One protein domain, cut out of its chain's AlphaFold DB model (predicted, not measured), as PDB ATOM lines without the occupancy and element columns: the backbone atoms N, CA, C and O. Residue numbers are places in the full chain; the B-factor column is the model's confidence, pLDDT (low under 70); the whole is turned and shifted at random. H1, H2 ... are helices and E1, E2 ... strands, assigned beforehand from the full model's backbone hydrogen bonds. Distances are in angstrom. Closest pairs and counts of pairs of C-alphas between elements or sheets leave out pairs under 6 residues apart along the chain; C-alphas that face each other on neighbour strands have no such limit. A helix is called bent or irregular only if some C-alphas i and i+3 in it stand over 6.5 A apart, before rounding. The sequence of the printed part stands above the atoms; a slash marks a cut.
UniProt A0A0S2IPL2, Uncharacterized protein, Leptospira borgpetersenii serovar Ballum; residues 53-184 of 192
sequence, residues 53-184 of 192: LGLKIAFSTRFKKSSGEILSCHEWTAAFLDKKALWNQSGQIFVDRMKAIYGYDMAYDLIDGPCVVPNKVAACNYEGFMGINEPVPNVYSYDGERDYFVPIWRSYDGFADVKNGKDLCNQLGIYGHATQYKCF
ATOM      1  N   LEU A  53     190.988 201.479 199.067       91.12
ATOM      2  CA  LEU A  53     191.241 200.563 200.182       91.12
ATOM      3  C   LEU A  53     192.020 199.306 199.751       91.12
ATOM      4  O   LEU A  53     192.292 198.436 200.576       91.12
ATOM      5  N   GLY A  54     192.392 199.193 198.472       92.81
ATOM      6  CA  GLY A  54     193.095 198.035 197.919       92.81
ATOM      7  C   GLY A  54     192.191 196.837 197.616       92.81
ATOM      8  O   GLY A  54     192.693 195.730 197.414       92.81
ATOM      9  N   LEU A  55     190.870 197.032 197.579       93.75
ATOM     10  CA  LEU A  55     189.907 195.982 197.262       93.75
ATOM     11  C   LEU A  55     189.770 195.802 195.752       93.75
ATOM     12  O   LEU A  55     189.799 196.756 194.975       93.75
ATOM     13  N   LYS A  56     189.536 194.557 195.335       95.50
ATOM     14  CA  LYS A  56     189.115 194.250 193.968       95.50
ATOM     15  C   LYS A  56     187.593 194.191 193.910       95.50
ATOM     16  O   LYS A  56     186.991 193.196 194.317       95.50
ATOM     17  N   ILE A  57     186.986 195.242 193.369       96.50
ATOM     18  CA  ILE A  57     185.530 195.337 193.257       96.50
ATOM     19  C   ILE A  57     185.030 194.472 192.100       96.50
ATOM     20  O   ILE A  57     185.488 194.588 190.964       96.50
ATOM     21  N   ALA A  58     184.102 193.565 192.405       96.62
ATOM     22  CA  ALA A  58     183.488 192.665 191.438       96.62
ATOM     23  C   ALA A  58     182.230 193.284 190.821       96.62
ATOM     24  O   ALA A  58     181.997 193.161 189.619       96.62
ATOM     25  N   PHE A  59     181.421 193.958 191.634       96.56
ATOM     26  CA  PHE A  59     180.244 194.693 191.190       96.56
ATOM     27  C   PHE A  59     179.952 195.831 192.157       96.56
ATOM     28  O   PHE A  59     180.395 195.813 193.300       96.56
ATOM     29  N   SER A  60     179.167 196.799 191.712       96.25
ATOM     30  CA  SER A  60     178.672 197.872 192.560       96.25
ATOM     31  C   SER A  60     177.179 198.045 192.364       96.25
ATOM     32  O   SER A  60     176.600 197.678 191.339       96.25
ATOM     33  N   THR A  61     176.544 198.614 193.372       95.44
ATOM     34  CA  THR A  61     175.132 198.969 193.344       95.44
ATOM     35  C   THR A  61     175.010 200.459 193.559       95.44
ATOM     36  O   THR A  61     175.673 201.001 194.443       95.44
ATOM     37  N   ARG A  62     174.179 201.124 192.764       94.56
ATOM     38  CA  ARG A  62     174.142 202.581 192.700       94.56
ATOM     39  C   ARG A  62     172.727 203.105 192.767       94.56
ATOM     40  O   ARG A  62     171.889 202.692 191.972       94.56
ATOM     41  N   PHE A  63     172.503 204.089 193.628       94.56
ATOM     42  CA  PHE A  63     171.283 204.885 193.619       94.56
ATOM     43  C   PHE A  63     171.512 206.192 192.862       94.56
ATOM     44  O   PHE A  63     172.561 206.828 192.997       94.56
ATOM     45  N   LYS A  64     170.531 206.604 192.061       94.44
ATOM     46  CA  LYS A  64     170.573 207.846 191.282       94.44
ATOM     47  C   LYS A  64     169.207 208.518 191.235       94.44
ATOM     48  O   LYS A  64     168.184 207.844 191.325       94.44
ATOM     49  N   LYS A  65     169.183 209.832 191.041       91.81
ATOM     50  CA  LYS A  65     167.957 210.563 190.694       91.81
ATOM     51  C   LYS A  65     167.502 210.175 189.286       91.81
ATOM     52  O   LYS A  65     168.309 209.734 188.463       91.81
ATOM     53  N   SER A  66     166.240 210.435 188.955       87.81
ATOM     54  CA  SER A  66     165.712 210.236 187.593       87.81
ATOM     55  C   SER A  66     166.424 211.106 186.544       87.81
ATOM     56  O   SER A  66     166.449 210.753 185.370       87.81
ATOM     57  N   SER A  67     167.067 212.205 186.965       88.75
ATOM     58  CA  SER A  67     167.947 213.033 186.124       88.75
ATOM     59  C   SER A  67     169.271 212.352 185.743       88.75
ATOM     60  O   SER A  67     169.991 212.858 184.886       88.75
ATOM     61  N   GLY A  68     169.612 211.223 186.373       89.25
ATOM     62  CA  GLY A  68     170.870 210.498 186.182       89.25
ATOM     63  C   GLY A  68     171.976 210.868 187.174       89.25
ATOM     64  O   GLY A  68     173.021 210.221 187.179       89.25
ATOM     65  N   GLU A  69     171.753 211.866 188.029       91.00
ATOM     66  CA  GLU A  69     172.698 212.255 189.076       91.00
ATOM     67  C   GLU A  69     172.874 211.132 190.107       91.00
ATOM     68  O   GLU A  69     171.896 210.608 190.644       91.00
ATOM     69  N   ILE A  70     174.123 210.752 190.370       92.81
ATOM     70  CA  ILE A  70     174.466 209.622 191.234       92.81
ATOM     71  C   ILE A  70     174.434 210.070 192.692       92.81
ATOM     72  O   ILE A  70     175.210 210.932 193.089       92.81
ATOM     73  N   LEU A  71     173.582 209.431 193.489       92.69
ATOM     74  CA  LEU A  71     173.399 209.747 194.903       92.69
ATOM     75  C   LEU A  71     174.408 208.998 195.767       92.69
ATOM     76  O   LEU A  71     175.089 209.603 196.593       92.69
ATOM     77  N   SER A  72     174.517 207.687 195.565       93.12
ATOM     78  CA  SER A  72     175.414 206.838 196.339       93.12
ATOM     79  C   SER A  72     175.799 205.574 195.589       93.12
ATOM     80  O   SER A  72     175.095 205.135 194.673       93.12
ATOM     81  N   CYS A  73     176.911 204.979 196.010       94.31
ATOM     82  CA  CYS A  73     177.384 203.695 195.522       94.31
ATOM     83  C   CYS A  73     177.863 202.798 196.646       94.31
ATOM     84  O   CYS A  73     178.578 203.254 197.531       94.31
ATOM     85  N   HIS A  74     177.484 201.525 196.575       94.25
ATOM     86  CA  HIS A  74     177.998 200.466 197.436       94.25
ATOM     87  C   HIS A  74     178.825 199.523 196.571       94.25
ATOM     88  O   HIS A  74     178.345 199.061 195.529       94.25
ATOM     89  N   GLU A  75     180.059 199.273 196.975       95.69
ATOM     90  CA  GLU A  75     181.029 198.512 196.197       95.69
ATOM     91  C   GLU A  75     181.235 197.133 196.822       95.69
ATOM     92  O   GLU A  75     181.468 196.997 198.020       95.69
ATOM     93  N   TRP A  76     181.137 196.090 196.006       95.50
ATOM     94  CA  TRP A  76     181.095 194.711 196.471       95.50
ATOM     95  C   TRP A  76     182.239 193.915 195.861       95.50
ATOM     96  O   TRP A  76     182.439 193.880 194.642       95.50
ATOM     97  N   THR A  77     182.998 193.234 196.709       96.00
ATOM     98  CA  THR A  77     184.055 192.326 196.266       96.00
ATOM     99  C   THR A  77     183.472 191.001 195.769       96.00
ATOM    100  O   THR A  77     182.263 190.748 195.816       96.00
ATOM    101  N   ALA A  78     184.342 190.110 195.291       96.06
ATOM    102  CA  ALA A  78     183.934 188.780 194.846       96.06
ATOM    103  C   ALA A  78     183.272 187.942 195.958       96.06
ATOM    104  O   ALA A  78     182.480 187.052 195.646       96.06
ATOM    105  N   ALA A  79     183.545 188.250 197.232       94.69
ATOM    106  CA  ALA A  79     182.952 187.566 198.378       94.69
ATOM    107  C   ALA A  79     181.421 187.703 198.446       94.69
ATOM    108  O   ALA A  79     180.761 186.844 199.020       94.69
ATOM    109  N   PHE A  80     180.852 188.738 197.821       94.38
ATOM    110  CA  PHE A  80     179.414 189.025 197.844       94.38
ATOM    111  C   PHE A  80     178.679 188.605 196.562       94.38
ATOM    112  O   PHE A  80     177.499 188.918 196.395       94.38
ATOM    113  N   LEU A  81     179.344 187.921 195.624       94.56
ATOM    114  CA  LEU A  81     178.738 187.570 194.332       94.56
ATOM    115  C   LEU A  81     177.504 186.671 194.473       94.56
ATOM    116  O   LEU A  81     176.543 186.843 193.723       94.56
ATOM    117  N   ASP A  82     177.490 185.765 195.451       93.44
ATOM    118  CA  ASP A  82     176.328 184.920 195.745       93.44
ATOM    119  C   ASP A  82     175.136 185.732 196.295       93.44
ATOM    120  O   ASP A  82     173.988 185.299 196.196       93.44
ATOM    121  N   LYS A  83     175.389 186.936 196.827       90.12
ATOM    122  CA  LYS A  83     174.373 187.884 197.308       90.12
ATOM    123  C   LYS A  83     173.965 188.921 196.261       90.12
ATOM    124  O   LYS A  83     173.034 189.681 196.516       90.12
ATOM    125  N   LYS A  84     174.593 188.959 195.079       92.31
ATOM    126  CA  LYS A  84     174.345 189.985 194.045       92.31
ATOM    127  C   LYS A  84     172.861 190.103 193.669       92.31
ATOM    128  O   LYS A  84     172.330 191.207 193.584       92.31
ATOM    129  N   ALA A  85     172.176 188.972 193.489       92.12
ATOM    130  CA  ALA A  85     170.751 188.952 193.148       92.12
ATOM    131  C   ALA A  85     169.859 189.470 194.290       92.12
ATOM    132  O   ALA A  85     168.927 190.234 194.040       92.12
ATOM    133  N   LEU A  86     170.178 189.096 195.535       90.19
ATOM    134  CA  LEU A  86     169.480 189.583 196.725       90.19
ATOM    135  C   LEU A  86     169.604 191.106 196.836       90.19
ATOM    136  O   LEU A  86     168.598 191.786 197.006       90.19
ATOM    137  N   TRP A  87     170.813 191.644 196.662       88.81
ATOM    138  CA  TRP A  87     171.052 193.087 196.696       88.81
ATOM    139  C   TRP A  87     170.294 193.836 195.616       88.81
ATOM    140  O   TRP A  87     169.688 194.864 195.909       88.81
ATOM    141  N   ASN A  88     170.258 193.287 194.402       91.69
ATOM    142  CA  ASN A  88     169.494 193.885 193.319       91.69
ATOM    143  C   ASN A  88     167.996 193.963 193.648       91.69
ATOM    144  O   ASN A  88     167.359 194.993 193.437       91.69
ATOM    145  N   GLN A  89     167.441 192.896 194.226       92.56
ATOM    146  CA  GLN A  89     166.048 192.878 194.663       92.56
ATOM    147  C   GLN A  89     165.795 193.871 195.807       92.56
ATOM    148  O   GLN A  89     164.844 194.647 195.742       92.56
ATOM    149  N   SER A  90     166.638 193.876 196.843       90.38
ATOM    150  CA  SER A  90     166.512 194.800 197.976       90.38
ATOM    151  C   SER A  90     166.636 196.263 197.545       90.38
ATOM    152  O   SER A  90     165.876 197.102 198.025       90.38
ATOM    153  N   GLY A  91     167.543 196.565 196.612       91.31
ATOM    154  CA  GLY A  91     167.696 197.890 196.019       91.31
ATOM    155  C   GLY A  91     166.436 198.348 195.291       91.31
ATOM    156  O   GLY A  91     165.966 199.458 195.534       91.31
ATOM    157  N   GLN A  92     165.832 197.477 194.478       93.69
ATOM    158  CA  GLN A  92     164.581 197.795 193.786       93.69
ATOM    159  C   GLN A  92     163.413 198.003 194.760       93.69
ATOM    160  O   GLN A  92     162.688 198.985 194.642       93.69
ATOM    161  N   ILE A  93     163.272 197.139 195.774       93.31
ATOM    162  CA  ILE A  93     162.250 197.295 196.824       93.31
ATOM    163  C   ILE A  93     162.403 198.644 197.531       93.31
ATOM    164  O   ILE A  93     161.413 199.308 197.840       93.31
ATOM    165  N   PHE A  94     163.642 199.056 197.798       90.12
ATOM    166  CA  PHE A  94     163.910 200.343 198.414       90.12
ATOM    167  C   PHE A  94     163.504 201.503 197.498       90.12
ATOM    168  O   PHE A  94     162.797 202.392 197.962       90.12
ATOM    169  N   VAL A  95     163.840 201.466 196.204       92.38
ATOM    170  CA  VAL A  95     163.373 202.462 195.217       92.38
ATOM    171  C   VAL A  95     161.844 202.563 195.199       92.38
ATOM    172  O   VAL A  95     161.296 203.662 195.316       92.38
ATOM    173  N   ASP A  96     161.151 201.428 195.122       93.75
ATOM    174  CA  ASP A  96     159.687 201.390 195.065       93.75
ATOM    175  C   ASP A  96     159.070 201.972 196.346       93.75
ATOM    176  O   ASP A  96     158.145 202.790 196.297       93.75
ATOM    177  N   ARG A  97     159.629 201.614 197.510       90.44
ATOM    178  CA  ARG A  97     159.230 202.168 198.809       90.44
ATOM    179  C   ARG A  97     159.454 203.677 198.865       90.44
ATOM    180  O   ARG A  97     158.597 204.397 199.377       90.44
ATOM    181  N   MET A  98     160.581 204.154 198.348       88.38
ATOM    182  CA  MET A  98     160.910 205.576 198.337       88.38
ATOM    183  C   MET A  98     159.915 206.386 197.520       88.38
ATOM    184  O   MET A  98     159.440 207.428 197.984       88.38
ATOM    185  N   LYS A  99     159.512 205.857 196.363       91.81
ATOM    186  CA  LYS A  99     158.467 206.469 195.551       91.81
ATOM    187  C   LYS A  99     157.111 206.442 196.254       91.81
ATOM    188  O   LYS A  99     156.436 207.466 196.298       91.81
ATOM    189  N   ALA A 100     156.716 205.293 196.800       92.19
ATOM    190  CA  ALA A 100     155.386 205.095 197.370       92.19
ATOM    191  C   ALA A 100     155.146 205.890 198.661       92.19
ATOM    192  O   ALA A 100     154.060 206.430 198.852       92.19
ATOM    193  N   ILE A 101     156.142 205.954 199.549       88.69
ATOM    194  CA  ILE A 101     155.990 206.567 200.877       88.69
ATOM    195  C   ILE A 101     156.391 208.041 200.862       88.69
ATOM    196  O   ILE A 101     155.717 208.864 201.475       88.69
ATOM    197  N   TYR A 102     157.475 208.381 200.165       85.44
ATOM    198  CA  TYR A 102     158.077 209.715 200.243       85.44
ATOM    199  C   TYR A 102     157.922 210.518 198.948       85.44
ATOM    200  O   TYR A 102     158.383 211.653 198.876       85.44
ATOM    201  N   GLY A 103     157.313 209.943 197.901       88.81
ATOM    202  CA  GLY A 103     157.207 210.587 196.589       88.81
ATOM    203  C   GLY A 103     158.557 210.805 195.899       88.81
ATOM    204  O   GLY A 103     158.607 211.479 194.869       88.81
ATOM    205  N   TYR A 104     159.643 210.243 196.441       88.06
ATOM    206  CA  TYR A 104     160.999 210.479 195.964       88.06
ATOM    207  C   TYR A 104     161.291 209.578 194.766       88.06
ATOM    208  O   TYR A 104     161.297 208.353 194.880       88.06
ATOM    209  N   ASP A 105     161.498 210.199 193.607       91.06
ATOM    210  CA  ASP A 105     161.779 209.492 192.363       91.06
ATOM    211  C   ASP A 105     163.277 209.232 192.220       91.06
ATOM    212  O   ASP A 105     164.101 210.151 192.188       91.06
ATOM    213  N   MET A 106     163.627 207.956 192.163       92.12
ATOM    214  CA  MET A 106     165.000 207.501 192.083       92.12
ATOM    215  C   MET A 106     165.071 206.197 191.305       92.12
ATOM    216  O   MET A 106     164.074 205.509 191.106       92.12
ATOM    217  N   ALA A 107     166.275 205.843 190.895       94.00
ATOM    218  CA  ALA A 107     166.565 204.595 190.226       94.00
ATOM    219  C   ALA A 107     167.723 203.881 190.917       94.00
ATOM    220  O   ALA A 107     168.544 204.490 191.611       94.00
ATOM    221  N   TYR A 108     167.777 202.578 190.681       94.56
ATOM    222  CA  TYR A 108     168.818 201.698 191.167       94.56
ATOM    223  C   TYR A 108     169.479 200.999 189.986       94.56
ATOM    224  O   TYR A 108     168.794 200.443 189.129       94.56
ATOM    225  N   ASP A 109     170.806 201.032 189.948       93.94
ATOM    226  CA  ASP A 109     171.602 200.308 188.968       93.94
ATOM    227  C   ASP A 109     172.461 199.251 189.661       93.94
ATOM    228  O   ASP A 109     173.054 199.490 190.717       93.94
ATOM    229  N   LEU A 110     172.612 198.120 188.982       94.94
ATOM    230  CA  LEU A 110     173.640 197.128 189.250       94.94
ATOM    231  C   LEU A 110     174.699 197.247 188.152       94.94
ATOM    232  O   LEU A 110     174.379 197.119 186.971       94.94
ATOM    233  N   ILE A 111     175.945 197.502 188.533       93.94
ATOM    234  CA  ILE A 111     177.059 197.680 187.598       93.94
ATOM    235  C   ILE A 111     178.159 196.665 187.886       93.94
ATOM    236  O   ILE A 111     178.401 196.305 189.037       93.94
ATOM    237  N   ASP A 112     178.826 196.190 186.841       94.12
ATOM    238  CA  ASP A 112     180.000 195.335 186.996       94.12
ATOM    239  C   ASP A 112     181.238 196.201 187.269       94.12
ATOM    240  O   ASP A 112     181.478 197.190 186.576       94.12
ATOM    241  N   GLY A 113     182.025 195.821 188.278       93.81
ATOM    242  CA  GLY A 113     183.202 196.571 188.716       93.81
ATOM    243  C   GLY A 113     182.917 197.755 189.665       93.81
ATOM    244  O   GLY A 113     181.841 197.822 190.274       93.81
ATOM    245  N   PRO A 114     183.908 198.649 189.853       94.12
ATOM    246  CA  PRO A 114     183.843 199.784 190.778       94.12
ATOM    247  C   PRO A 114     182.825 200.848 190.361       94.12
ATOM    248  O   PRO A 114     182.439 200.949 189.193       94.12
ATOM    249  N   CYS A 115     182.431 201.689 191.317       91.62
ATOM    250  CA  CYS A 115     181.569 202.833 191.069       91.62
ATOM    251  C   CYS A 115     182.290 204.171 191.264       91.62
ATOM    252  O   CYS A 115     183.049 204.378 192.204       91.62
ATOM    253  N   VAL A 116     181.938 205.126 190.404       87.81
ATOM    254  CA  VAL A 116     182.294 206.537 190.531       87.81
ATOM    255  C   VAL A 116     181.086 207.340 191.014       87.81
ATOM    256  O   VAL A 116     180.024 207.303 190.385       87.81
ATOM    257  N   VAL A 117     181.266 208.112 192.088       89.06
ATOM    258  CA  VAL A 117     180.284 209.088 192.585       89.06
ATOM    259  C   VAL A 117     180.846 210.498 192.379       89.06
ATOM    260  O   VAL A 117     181.803 210.875 193.057       89.06
ATOM    261  N   PRO A 118     180.308 211.293 191.436       82.44
ATOM    262  CA  PRO A 118     180.685 212.694 191.285       82.44
ATOM    263  C   PRO A 118     180.385 213.476 192.564       82.44
ATOM    264  O   PRO A 118     179.373 213.230 193.216       82.44
ATOM    265  N   ASN A 119     181.251 214.433 192.908       79.44
ATOM    266  CA  ASN A 119     181.100 215.262 194.108       79.44
ATOM    267  C   ASN A 119     180.912 214.430 195.393       79.44
ATOM    268  O   ASN A 119     180.095 214.788 196.244       79.44
ATOM    269  N   LYS A 120     181.634 213.302 195.530       86.56
ATOM    270  CA  LYS A 120     181.585 212.508 196.762       86.56
ATOM    271  C   LYS A 120     182.056 213.349 197.946       86.56
ATOM    272  O   LYS A 120     183.094 214.011 197.873       86.56
ATOM    273  N   VAL A 121     181.301 213.293 199.033       88.12
ATOM    274  CA  VAL A 121     181.568 214.064 200.256       88.12
ATOM    275  C   VAL A 121     181.867 213.153 201.435       88.12
ATOM    276  O   VAL A 121     182.763 213.470 202.214       88.12
ATOM    277  N   ALA A 122     181.260 211.967 201.499       90.81
ATOM    278  CA  ALA A 122     181.501 211.008 202.568       90.81
ATOM    279  C   ALA A 122     181.508 209.555 202.090       90.81
ATOM    280  O   ALA A 122     180.952 209.205 201.046       90.81
ATOM    281  N   ALA A 123     182.125 208.702 202.903       92.38
ATOM    282  CA  ALA A 123     181.966 207.260 202.846       92.38
ATOM    283  C   ALA A 123     181.701 206.681 204.242       92.38
ATOM    284  O   ALA A 123     182.176 207.195 205.258       92.38
ATOM    285  N   CYS A 124     180.949 205.587 204.263       91.88
ATOM    286  CA  CYS A 124     180.788 204.704 205.404       91.88
ATOM    287  C   CYS A 124     181.146 203.289 204.955       91.88
ATOM    288  O   CYS A 124     180.417 202.684 204.171       91.88
ATOM    289  N   ASN A 125     182.283 202.784 205.419       92.75
ATOM    290  CA  ASN A 125     182.777 201.465 205.047       92.75
ATOM    291  C   ASN A 125     182.326 200.457 206.105       92.75
ATOM    292  O   ASN A 125     182.601 200.656 207.288       92.75
ATOM    293  N   TYR A 126     181.625 199.404 205.689       89.62
ATOM    294  CA  TYR A 126     181.065 198.383 206.580       89.62
ATOM    295  C   TYR A 126     181.946 197.153 206.619       89.62
ATOM    296  O   TYR A 126     182.252 196.609 205.568       89.62
ATOM    297  N   GLU A 127     182.275 196.654 207.802       87.88
ATOM    298  CA  GLU A 127     183.029 195.412 207.962       87.88
ATOM    299  C   GLU A 127     182.184 194.333 208.642       87.88
ATOM    300  O   GLU A 127     181.405 194.606 209.563       87.88
ATOM    301  N   GLY A 128     182.349 193.079 208.210       81.50
ATOM    302  CA  GLY A 128     181.607 191.943 208.771       81.50
ATOM    303  C   GLY A 128     180.148 191.889 208.314       81.50
ATOM    304  O   GLY A 128     179.323 191.197 208.915       81.50
ATOM    305  N   PHE A 129     179.802 192.644 207.275       84.94
ATOM    306  CA  PHE A 129     178.434 192.773 206.813       84.94
ATOM    307  C   PHE A 129     177.893 191.425 206.313       84.94
ATOM    308  O   PHE A 129     178.540 190.725 205.533       84.94
ATOM    309  N   MET A 130     176.713 191.027 206.801       81.62
ATOM    310  CA  MET A 130     176.129 189.690 206.578       81.62
ATOM    311  C   MET A 130     177.033 188.515 207.012       81.62
ATOM    312  O   MET A 130     176.910 187.410 206.480       81.62
ATOM    313  N   GLY A 131     177.941 188.734 207.967       84.12
ATOM    314  CA  GLY A 131     178.903 187.723 208.419       84.12
ATOM    315  C   GLY A 131     180.072 187.496 207.455       84.12
ATOM    316  O   GLY A 131     180.831 186.545 207.634       84.12
ATOM    317  N   ILE A 132     180.228 188.348 206.437       88.88
ATOM    318  CA  ILE A 132     181.356 188.318 205.505       88.88
ATOM    319  C   ILE A 132     182.397 189.332 205.983       88.88
ATOM    320  O   ILE A 132     182.136 190.532 206.037       88.88
ATOM    321  N   ASN A 133     183.593 188.845 206.321       87.50
ATOM    322  CA  ASN A 133     184.717 189.649 206.817       87.50
ATOM    323  C   ASN A 133     185.473 190.376 205.690       87.50
ATOM    324  O   ASN A 133     186.699 190.349 205.625       87.50
ATOM    325  N   GLU A 134     184.736 191.029 204.793       89.19
ATOM    326  CA  GLU A 134     185.299 191.959 203.818       89.19
ATOM    327  C   GLU A 134     184.606 193.320 203.927       89.19
ATOM    328  O   GLU A 134     183.403 193.363 204.210       89.19
ATOM    329  N   PRO A 135     185.340 194.431 203.722       90.38
ATOM    330  CA  PRO A 135     184.735 195.746 203.750       90.38
ATOM    331  C   PRO A 135     183.763 195.915 202.581       90.38
ATOM    332  O   PRO A 135     184.056 195.514 201.454       90.38
ATOM    333  N   VAL A 136     182.646 196.583 202.840       93.31
ATOM    334  CA  VAL A 136     181.708 197.083 201.836       93.31
ATOM    335  C   VAL A 136     181.776 198.610 201.873       93.31
ATOM    336  O   VAL A 136     181.228 199.229 202.792       93.31
ATOM    337  N   PRO A 137     182.495 199.238 200.931       94.38
ATOM    338  CA  PRO A 137     182.560 200.685 200.834       94.38
ATOM    339  C   PRO A 137     181.232 201.261 200.351       94.38
ATOM    340  O   PRO A 137     180.790 200.941 199.247       94.38
ATOM    341  N   ASN A 138     180.631 202.152 201.146       93.12
ATOM    342  CA  ASN A 138     179.453 202.913 200.732       93.12
ATOM    343  C   ASN A 138     179.811 204.393 200.641       93.12
ATOM    344  O   ASN A 138     180.132 205.020 201.647       93.12
ATOM    345  N   VAL A 139     179.728 204.954 199.440       93.44
ATOM    346  CA  VAL A 139     180.128 206.324 199.108       93.44
ATOM    347  C   VAL A 139     178.899 207.154 198.766       93.44
ATOM    348  O   VAL A 139     177.997 206.667 198.085       93.44
ATOM    349  N   TYR A 140     178.884 208.418 199.187       92.25
ATOM    350  CA  TYR A 140     177.754 209.328 199.019       92.25
ATOM    351  C   TYR A 140     178.198 210.650 198.380       92.25
ATOM    352  O   TYR A 140     179.223 211.229 198.751       92.25
ATOM    353  N   SER A 141     177.412 211.115 197.408       90.88
ATOM    354  CA  SER A 141     177.442 212.496 196.906       90.88
ATOM    355  C   SER A 141     176.831 213.443 197.937       90.88
ATOM    356  O   SER A 141     176.202 212.978 198.883       90.88
ATOM    357  N   TYR A 142     176.977 214.755 197.751       86.25
ATOM    358  CA  TYR A 142     176.370 215.749 198.644       86.25
ATOM    359  C   TYR A 142     174.854 215.536 198.815       86.25
ATOM    360  O   TYR A 142     174.366 215.372 199.933       86.25
ATOM    361  N   ASP A 143     174.126 215.437 197.704       87.56
ATOM    362  CA  ASP A 143     172.670 215.264 197.697       87.56
ATOM    363  C   ASP A 143     172.259 213.888 198.238       87.56
ATOM    364  O   ASP A 143     171.284 213.753 198.979       87.56
ATOM    365  N   GLY A 144     173.028 212.845 197.909       88.75
ATOM    366  CA  GLY A 144     172.814 211.513 198.468       88.75
ATOM    367  C   GLY A 144     173.009 211.494 199.979       88.75
ATOM    368  O   GLY A 144     172.226 210.886 200.697       88.75
ATOM    369  N   GLU A 145     174.029 212.190 200.464       86.94
ATOM    370  CA  GLU A 145     174.408 212.277 201.864       86.94
ATOM    371  C   GLU A 145     173.342 213.008 202.706       86.94
ATOM    372  O   GLU A 145     172.823 212.454 203.686       86.94
ATOM    373  N   ARG A 146     173.083 214.274 202.362       80.62
ATOM    374  CA  ARG A 146     172.391 215.239 203.230       80.62
ATOM    375  C   ARG A 146     170.902 215.305 202.986       80.62
ATOM    376  O   ARG A 146     170.125 215.371 203.937       80.62
ATOM    377  N   ASP A 147     170.521 215.261 201.721       79.19
ATOM    378  CA  ASP A 147     169.145 215.536 201.320       79.19
ATOM    379  C   ASP A 147     168.309 214.255 201.274       79.19
ATOM    380  O   ASP A 147     167.079 214.303 201.278       79.19
ATOM    381  N   TYR A 148     168.980 213.103 201.248       81.50
ATOM    382  CA  TYR A 148     168.354 211.816 201.010       81.50
ATOM    383  C   TYR A 148     168.655 210.790 202.110       81.50
ATOM    384  O   TYR A 148     167.781 210.463 202.915       81.50
ATOM    385  N   PHE A 149     169.882 210.269 202.179       81.75
ATOM    386  CA  PHE A 149     170.158 209.022 202.894       81.75
ATOM    387  C   PHE A 149     170.040 209.172 204.414       81.75
ATOM    388  O   PHE A 149     169.365 208.364 205.052       81.75
ATOM    389  N   VAL A 150     170.623 210.222 205.008       80.50
ATOM    390  CA  VAL A 150     170.487 210.471 206.458       80.50
ATOM    391  C   VAL A 150     169.040 210.720 206.887       80.50
ATOM    392  O   VAL A 150     168.597 210.052 207.826       80.50
ATOM    393  N   PRO A 151     168.281 211.626 206.238       82.38
ATOM    394  CA  PRO A 151     166.876 211.837 206.577       82.38
ATOM    395  C   PRO A 151     166.046 210.549 206.550       82.38
ATOM    396  O   PRO A 151     165.250 210.304 207.456       82.38
ATOM    397  N   ILE A 152     166.265 209.696 205.547       83.38
ATOM    398  CA  ILE A 152     165.535 208.433 205.409       83.38
ATOM    399  C   ILE A 152     165.881 207.478 206.540       83.38
ATOM    400  O   ILE A 152     164.967 206.953 207.173       83.38
ATOM    401  N   TRP A 153     167.164 207.271 206.835       84.56
ATOM    402  CA  TRP A 153     167.562 206.371 207.917       84.56
ATOM    403  C   TRP A 153     167.037 206.821 209.275       84.56
ATOM    404  O   TRP A 153     166.531 205.989 210.017       84.56
ATOM    405  N   ARG A 154     167.030 208.128 209.559       84.12
ATOM    406  CA  ARG A 154     166.425 208.681 210.783       84.12
ATOM    407  C   ARG A 154     164.928 208.405 210.918       84.12
ATOM    408  O   ARG A 154     164.405 208.453 212.024       84.12
ATOM    409  N   SER A 155     164.231 208.120 209.817       82.25
ATOM    410  CA  SER A 155     162.810 207.758 209.857       82.25
ATOM    411  C   SER A 155     162.553 206.298 210.255       82.25
ATOM    412  O   SER A 155     161.402 205.935 210.499       82.25
ATOM    413  N   TYR A 156     163.589 205.454 210.328       80.06
ATOM    414  CA  TYR A 156     163.461 204.079 210.805       80.06
ATOM    415  C   TYR A 156     163.536 204.011 212.330       80.06
ATOM    416  O   TYR A 156     164.343 204.690 212.970       80.06
ATOM    417  N   ASP A 157     162.710 203.132 212.897       71.50
ATOM    418  CA  ASP A 157     162.742 202.820 214.322       71.50
ATOM    419  C   ASP A 157     164.134 202.284 214.705       71.50
ATOM    420  O   ASP A 157     164.671 201.396 214.038       71.50
ATOM    421  N   GLY A 158     164.749 202.884 215.726       80.00
ATOM    422  CA  GLY A 158     166.135 202.623 216.136       80.00
ATOM    423  C   GLY A 158     167.191 203.626 215.650       80.00
ATOM    424  O   GLY A 158     168.298 203.607 216.177       80.00
ATOM    425  N   PHE A 159     166.865 204.536 214.724       84.19
ATOM    426  CA  PHE A 159     167.806 205.557 214.225       84.19
ATOM    427  C   PHE A 159     167.302 207.000 214.384       84.19
ATOM    428  O   PHE A 159     167.957 207.942 213.929       84.19
ATOM    429  N   ALA A 160     166.158 207.196 215.043       82.31
ATOM    430  CA  ALA A 160     165.549 208.514 215.233       82.31
ATOM    431  C   ALA A 160     166.458 209.502 215.991       82.31
ATOM    432  O   ALA A 160     166.503 210.683 215.651       82.31
ATOM    433  N   ASP A 161     167.238 209.012 216.961       83.56
ATOM    434  CA  ASP A 161     168.088 209.838 217.835       83.56
ATOM    435  C   ASP A 161     169.502 210.088 217.275       83.56
ATOM    436  O   ASP A 161     170.384 210.623 217.957       83.56
ATOM    437  N   VAL A 162     169.759 209.685 216.029       84.44
ATOM    438  CA  VAL A 162     171.065 209.841 215.387       84.44
ATOM    439  C   VAL A 162     171.369 211.317 215.117       84.44
ATOM    440  O   VAL A 162     170.746 211.956 214.263       84.44
ATOM    441  N   LYS A 163     172.392 211.853 215.791       81.12
ATOM    442  CA  LYS A 163     172.698 213.295 215.802       81.12
ATOM    443  C   LYS A 163     173.207 213.824 214.472       81.12
ATOM    444  O   LYS A 163     172.769 214.880 214.044       81.12
ATOM    445  N   ASN A 164     174.060 213.063 213.796       83.44
ATOM    446  CA  ASN A 164     174.601 213.370 212.472       83.44
ATOM    447  C   ASN A 164     174.908 212.064 211.724       83.44
ATOM    448  O   ASN A 164     174.782 210.972 212.278       83.44
ATOM    449  N   GLY A 165     175.289 212.139 210.454       80.50
ATOM    450  CA  GLY A 165     175.536 210.917 209.689       80.50
ATOM    451  C   GLY A 165     176.836 210.176 210.046       80.50
ATOM    452  O   GLY A 165     176.944 208.994 209.733       80.50
ATOM    453  N   LYS A 166     177.796 210.784 210.763       87.12
ATOM    454  CA  LYS A 166     178.900 210.019 211.374       87.12
ATOM    455  C   LYS A 166     178.354 209.084 212.451       87.12
ATOM    456  O   LYS A 166     178.700 207.904 212.467       87.12
ATOM    457  N   ASP A 167     177.475 209.593 213.310       87.31
ATOM    458  CA  ASP A 167     176.768 208.778 214.297       87.31
ATOM    459  C   ASP A 167     175.895 207.728 213.605       87.31
ATOM    460  O   ASP A 167     175.882 206.580 214.046       87.31
ATOM    461  N   LEU A 168     175.250 208.077 212.481       87.12
ATOM    462  CA  LEU A 168     174.510 207.108 211.671       87.12
ATOM    463  C   LEU A 168     175.426 205.977 211.212       87.12
ATOM    464  O   LEU A 168     175.136 204.817 211.466       87.12
ATOM    465  N   CYS A 169     176.547 206.311 210.569       89.50
ATOM    466  CA  CYS A 169     177.508 205.337 210.067       89.50
ATOM    467  C   CYS A 169     177.983 204.395 211.180       89.50
ATOM    468  O   CYS A 169     178.002 203.179 211.002       89.50
ATOM    469  N   ASN A 170     178.297 204.938 212.358       87.75
ATOM    470  CA  ASN A 170     178.701 204.141 213.515       87.75
ATOM    471  C   ASN A 170     177.578 203.209 213.996       87.75
ATOM    472  O   ASN A 170     177.828 202.039 214.277       87.75
ATOM    473  N   GLN A 171     176.336 203.696 214.057       86.31
ATOM    474  CA  GLN A 171     175.190 202.878 214.461       86.31
ATOM    475  C   GLN A 171     174.825 201.814 213.428       86.31
ATOM    476  O   GLN A 171     174.414 200.725 213.806       86.31
ATOM    477  N   LEU A 172     175.030 202.064 212.133       83.06
ATOM    478  CA  LEU A 172     174.817 201.052 211.096       83.06
ATOM    479  C   LEU A 172     175.824 199.886 211.196       83.06
ATOM    480  O   LEU A 172     175.624 198.847 210.568       83.06
ATOM    481  N   GLY A 173     176.840 199.991 212.063       77.75
ATOM    482  CA  GLY A 173     177.673 198.868 212.487       77.75
ATOM    483  C   GLY A 173     176.905 197.722 213.147       77.75
ATOM    484  O   GLY A 173     177.429 196.615 213.184       77.75
ATOM    485  N   ILE A 174     175.646 197.917 213.567       79.75
ATOM    486  CA  ILE A 174     174.772 196.817 214.019       79.75
ATOM    487  C   ILE A 174     174.562 195.728 212.954       79.75
ATOM    488  O   ILE A 174     174.213 194.600 213.293       79.75
ATOM    489  N   TYR A 175     174.751 196.056 211.671       76.44
ATOM    490  CA  TYR A 175     174.621 195.111 210.559       76.44
ATOM    491  C   TYR A 175     175.920 194.352 210.245       76.44
ATOM    492  O   TYR A 175     175.959 193.541 209.316       76.44
ATOM    493  N   GLY A 176     176.976 194.612 211.011       78.25
ATOM    494  CA  GLY A 176     178.273 193.962 210.910       78.25
ATOM    495  C   GLY A 176     178.972 193.948 212.264       78.25
ATOM    496  O   GLY A 176     178.340 193.766 213.306       78.25
ATOM    497  N   HIS A 177     180.291 194.119 212.248       81.12
ATOM    498  CA  HIS A 177     181.092 194.178 213.474       81.12
ATOM    499  C   HIS A 177     181.788 195.528 213.667       81.12
ATOM    500  O   HIS A 177     182.081 195.895 214.803       81.12
ATOM    501  N   ALA A 178     182.022 196.277 212.585       84.38
ATOM    502  CA  ALA A 178     182.576 197.623 212.639       84.38
ATOM    503  C   ALA A 178     182.139 198.460 211.432       84.38
ATOM    504  O   ALA A 178     181.778 197.932 210.376       84.38
ATOM    505  N   THR A 179     182.210 199.779 211.591       88.12
ATOM    506  CA  THR A 179     182.112 200.735 210.489       88.12
ATOM    507  C   THR A 179     183.210 201.779 210.585       88.12
ATOM    508  O   THR A 179     183.693 202.114 211.669       88.12
ATOM    509  N   GLN A 180     183.601 202.310 209.430       90.31
ATOM    510  CA  GLN A 180     184.548 203.408 209.330       90.31
ATOM    511  C   GLN A 180     183.935 204.551 208.528       90.31
ATOM    512  O   GLN A 180     183.699 204.439 207.326       90.31
ATOM    513  N   TYR A 181     183.726 205.679 209.202       91.56
ATOM    514  CA  TYR A 181     183.330 206.924 208.561       91.56
ATOM    515  C   TYR A 181     184.546 207.673 208.005       91.56
ATOM    516  O   TYR A 181     185.561 207.836 208.690       91.56
ATOM    517  N   LYS A 182     184.415 208.194 206.784       91.31
ATOM    518  CA  LYS A 182     185.419 209.019 206.108       91.31
ATOM    519  C   LYS A 182     184.751 210.247 205.503       91.31
ATOM    520  O   LYS A 182     183.791 210.123 204.751       91.31
ATOM    521  N   CYS A 183     185.291 211.423 205.809       89.44
ATOM    522  CA  CYS A 183     184.870 212.694 205.229       89.44
ATOM    523  C   CYS A 183     185.907 213.154 204.200       89.44
ATOM    524  O   CYS A 183     187.090 213.282 204.522       89.44
ATOM    525  N   PHE A 184     185.472 213.383 202.963       87.56
ATOM    526  CA  PHE A 184     186.316 213.874 201.872       87.56
ATOM    527  C   PHE A 184     186.280 215.401 201.742       87.56
ATOM    528  O   PHE A 184     187.210 215.981 201.184       87.56
TER     529      PHE A 184
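Overview. This is residues 53 to 184 of the 192 residues of an uncharacterized protein of Leptospira borgpetersenii serovar Ballum (UniProt A0A0S2IPL2). A twisted wall of six antiparallel strands has three helices over one face: long H1 lies over the E3 and E1 end, H3 over the E4 and E6 end, and H2 stands up between them. The other face has no named helix and is crossed by the link of residues 113 to 119. The 132 printed residues hold three named helices and six named strands, along the chain E1 E2 H1 E3 E4 E5 H2 H3 E6; the sheet's order is E3 E1 E2 E5 E4 E6. The class is mixed, helices and strands, in two layers, helices on one face of a sheet. The whole is compact and rounded, with a radius of gyration of the C-alphas of 13.9 A and spans of 35 by 30 by 27 A.

Along the chain. Start with the sheet: find C-alpha 57 at (185.530, 195.337, 193.257), where E1, residues 57 to 65, begins its 23.4 A. Across the sheet, look for E3 at residues 106 to 112, 20.0 A; E2 at 70 to 77, 20.4 A; E5 at 136 to 141, 16.7 A; E4 at 120 to 127, 20.5 A; and E6 at 178 to 183, 17.0 A, ending at C-alpha 183, (184.870, 212.694, 205.229). H1, residues 78 to 102, runs 33.7 A to C-alpha 102 at (158.077, 209.715, 200.243). H2 is residues 142 to 154, 17.2 A, and H3 residues 165 to 175, 15.9 A.

Arrangement. E3 and E6 are the edge strands. Look for N 109 and O 62, 2.8 A, between E3 and E1; N 61 and O 74, 2.8 A, in the hairpin E1 and E2; N 139 and O 73, 2.8 A, between E2 and E5; N 124 and O 138, 2.8 A, in the hairpin E4 and E5; and N 125 and O 180, 2.9 A, between E4 and E6. H1 is on the sheet at a height of 8.6 A, over E3 and E1, along the strands; its closest C-alphas to E3 are those of Val 95 and Met 106, 6.2 A. H1 has a kink of 59 degrees near residue 85. H1 and H2 are irregular: C-alphas 79 and 82 are 7.6 A apart, C-alphas 147 and 150 are 7.3 A apart. H2 is on the same face, over E2 and E5, and stands up from the sheet; the C-alphas of Leu 71 and Gly 144, the closest of E2 and H2, are 4.0 A apart. H3, on that face too, runs along the strands over E6 and, only just, E4, with 3 of its C-alphas; the C-alphas of Gly 173 and Thr 179, the closest of H3 and E6, are 5.2 A apart. H2 and H3 only just touch, with 3 pairs of C-alphas within 8 A, made by residues 150 to 153 of H2 alone; H1 is apart from both. E2, H1, E3 and E5, H2 H3, E6 are split strand-helix-strand units, two strands running the same way with another strand between them, each with a right-handed crossover. O i to N i+4 pairs are within hydrogen-bond range in 17 of 21 for H1, 5 of 9 for H2 and 4 of 7 for H3.

Size, cuts and confidence. The C-alphas of Gly 54 and Ala 100, the two farthest apart, are 38.4 A apart. The printed part has no cut and no long link. Its mean pLDDT is 89.0, and no printed residue is under 70.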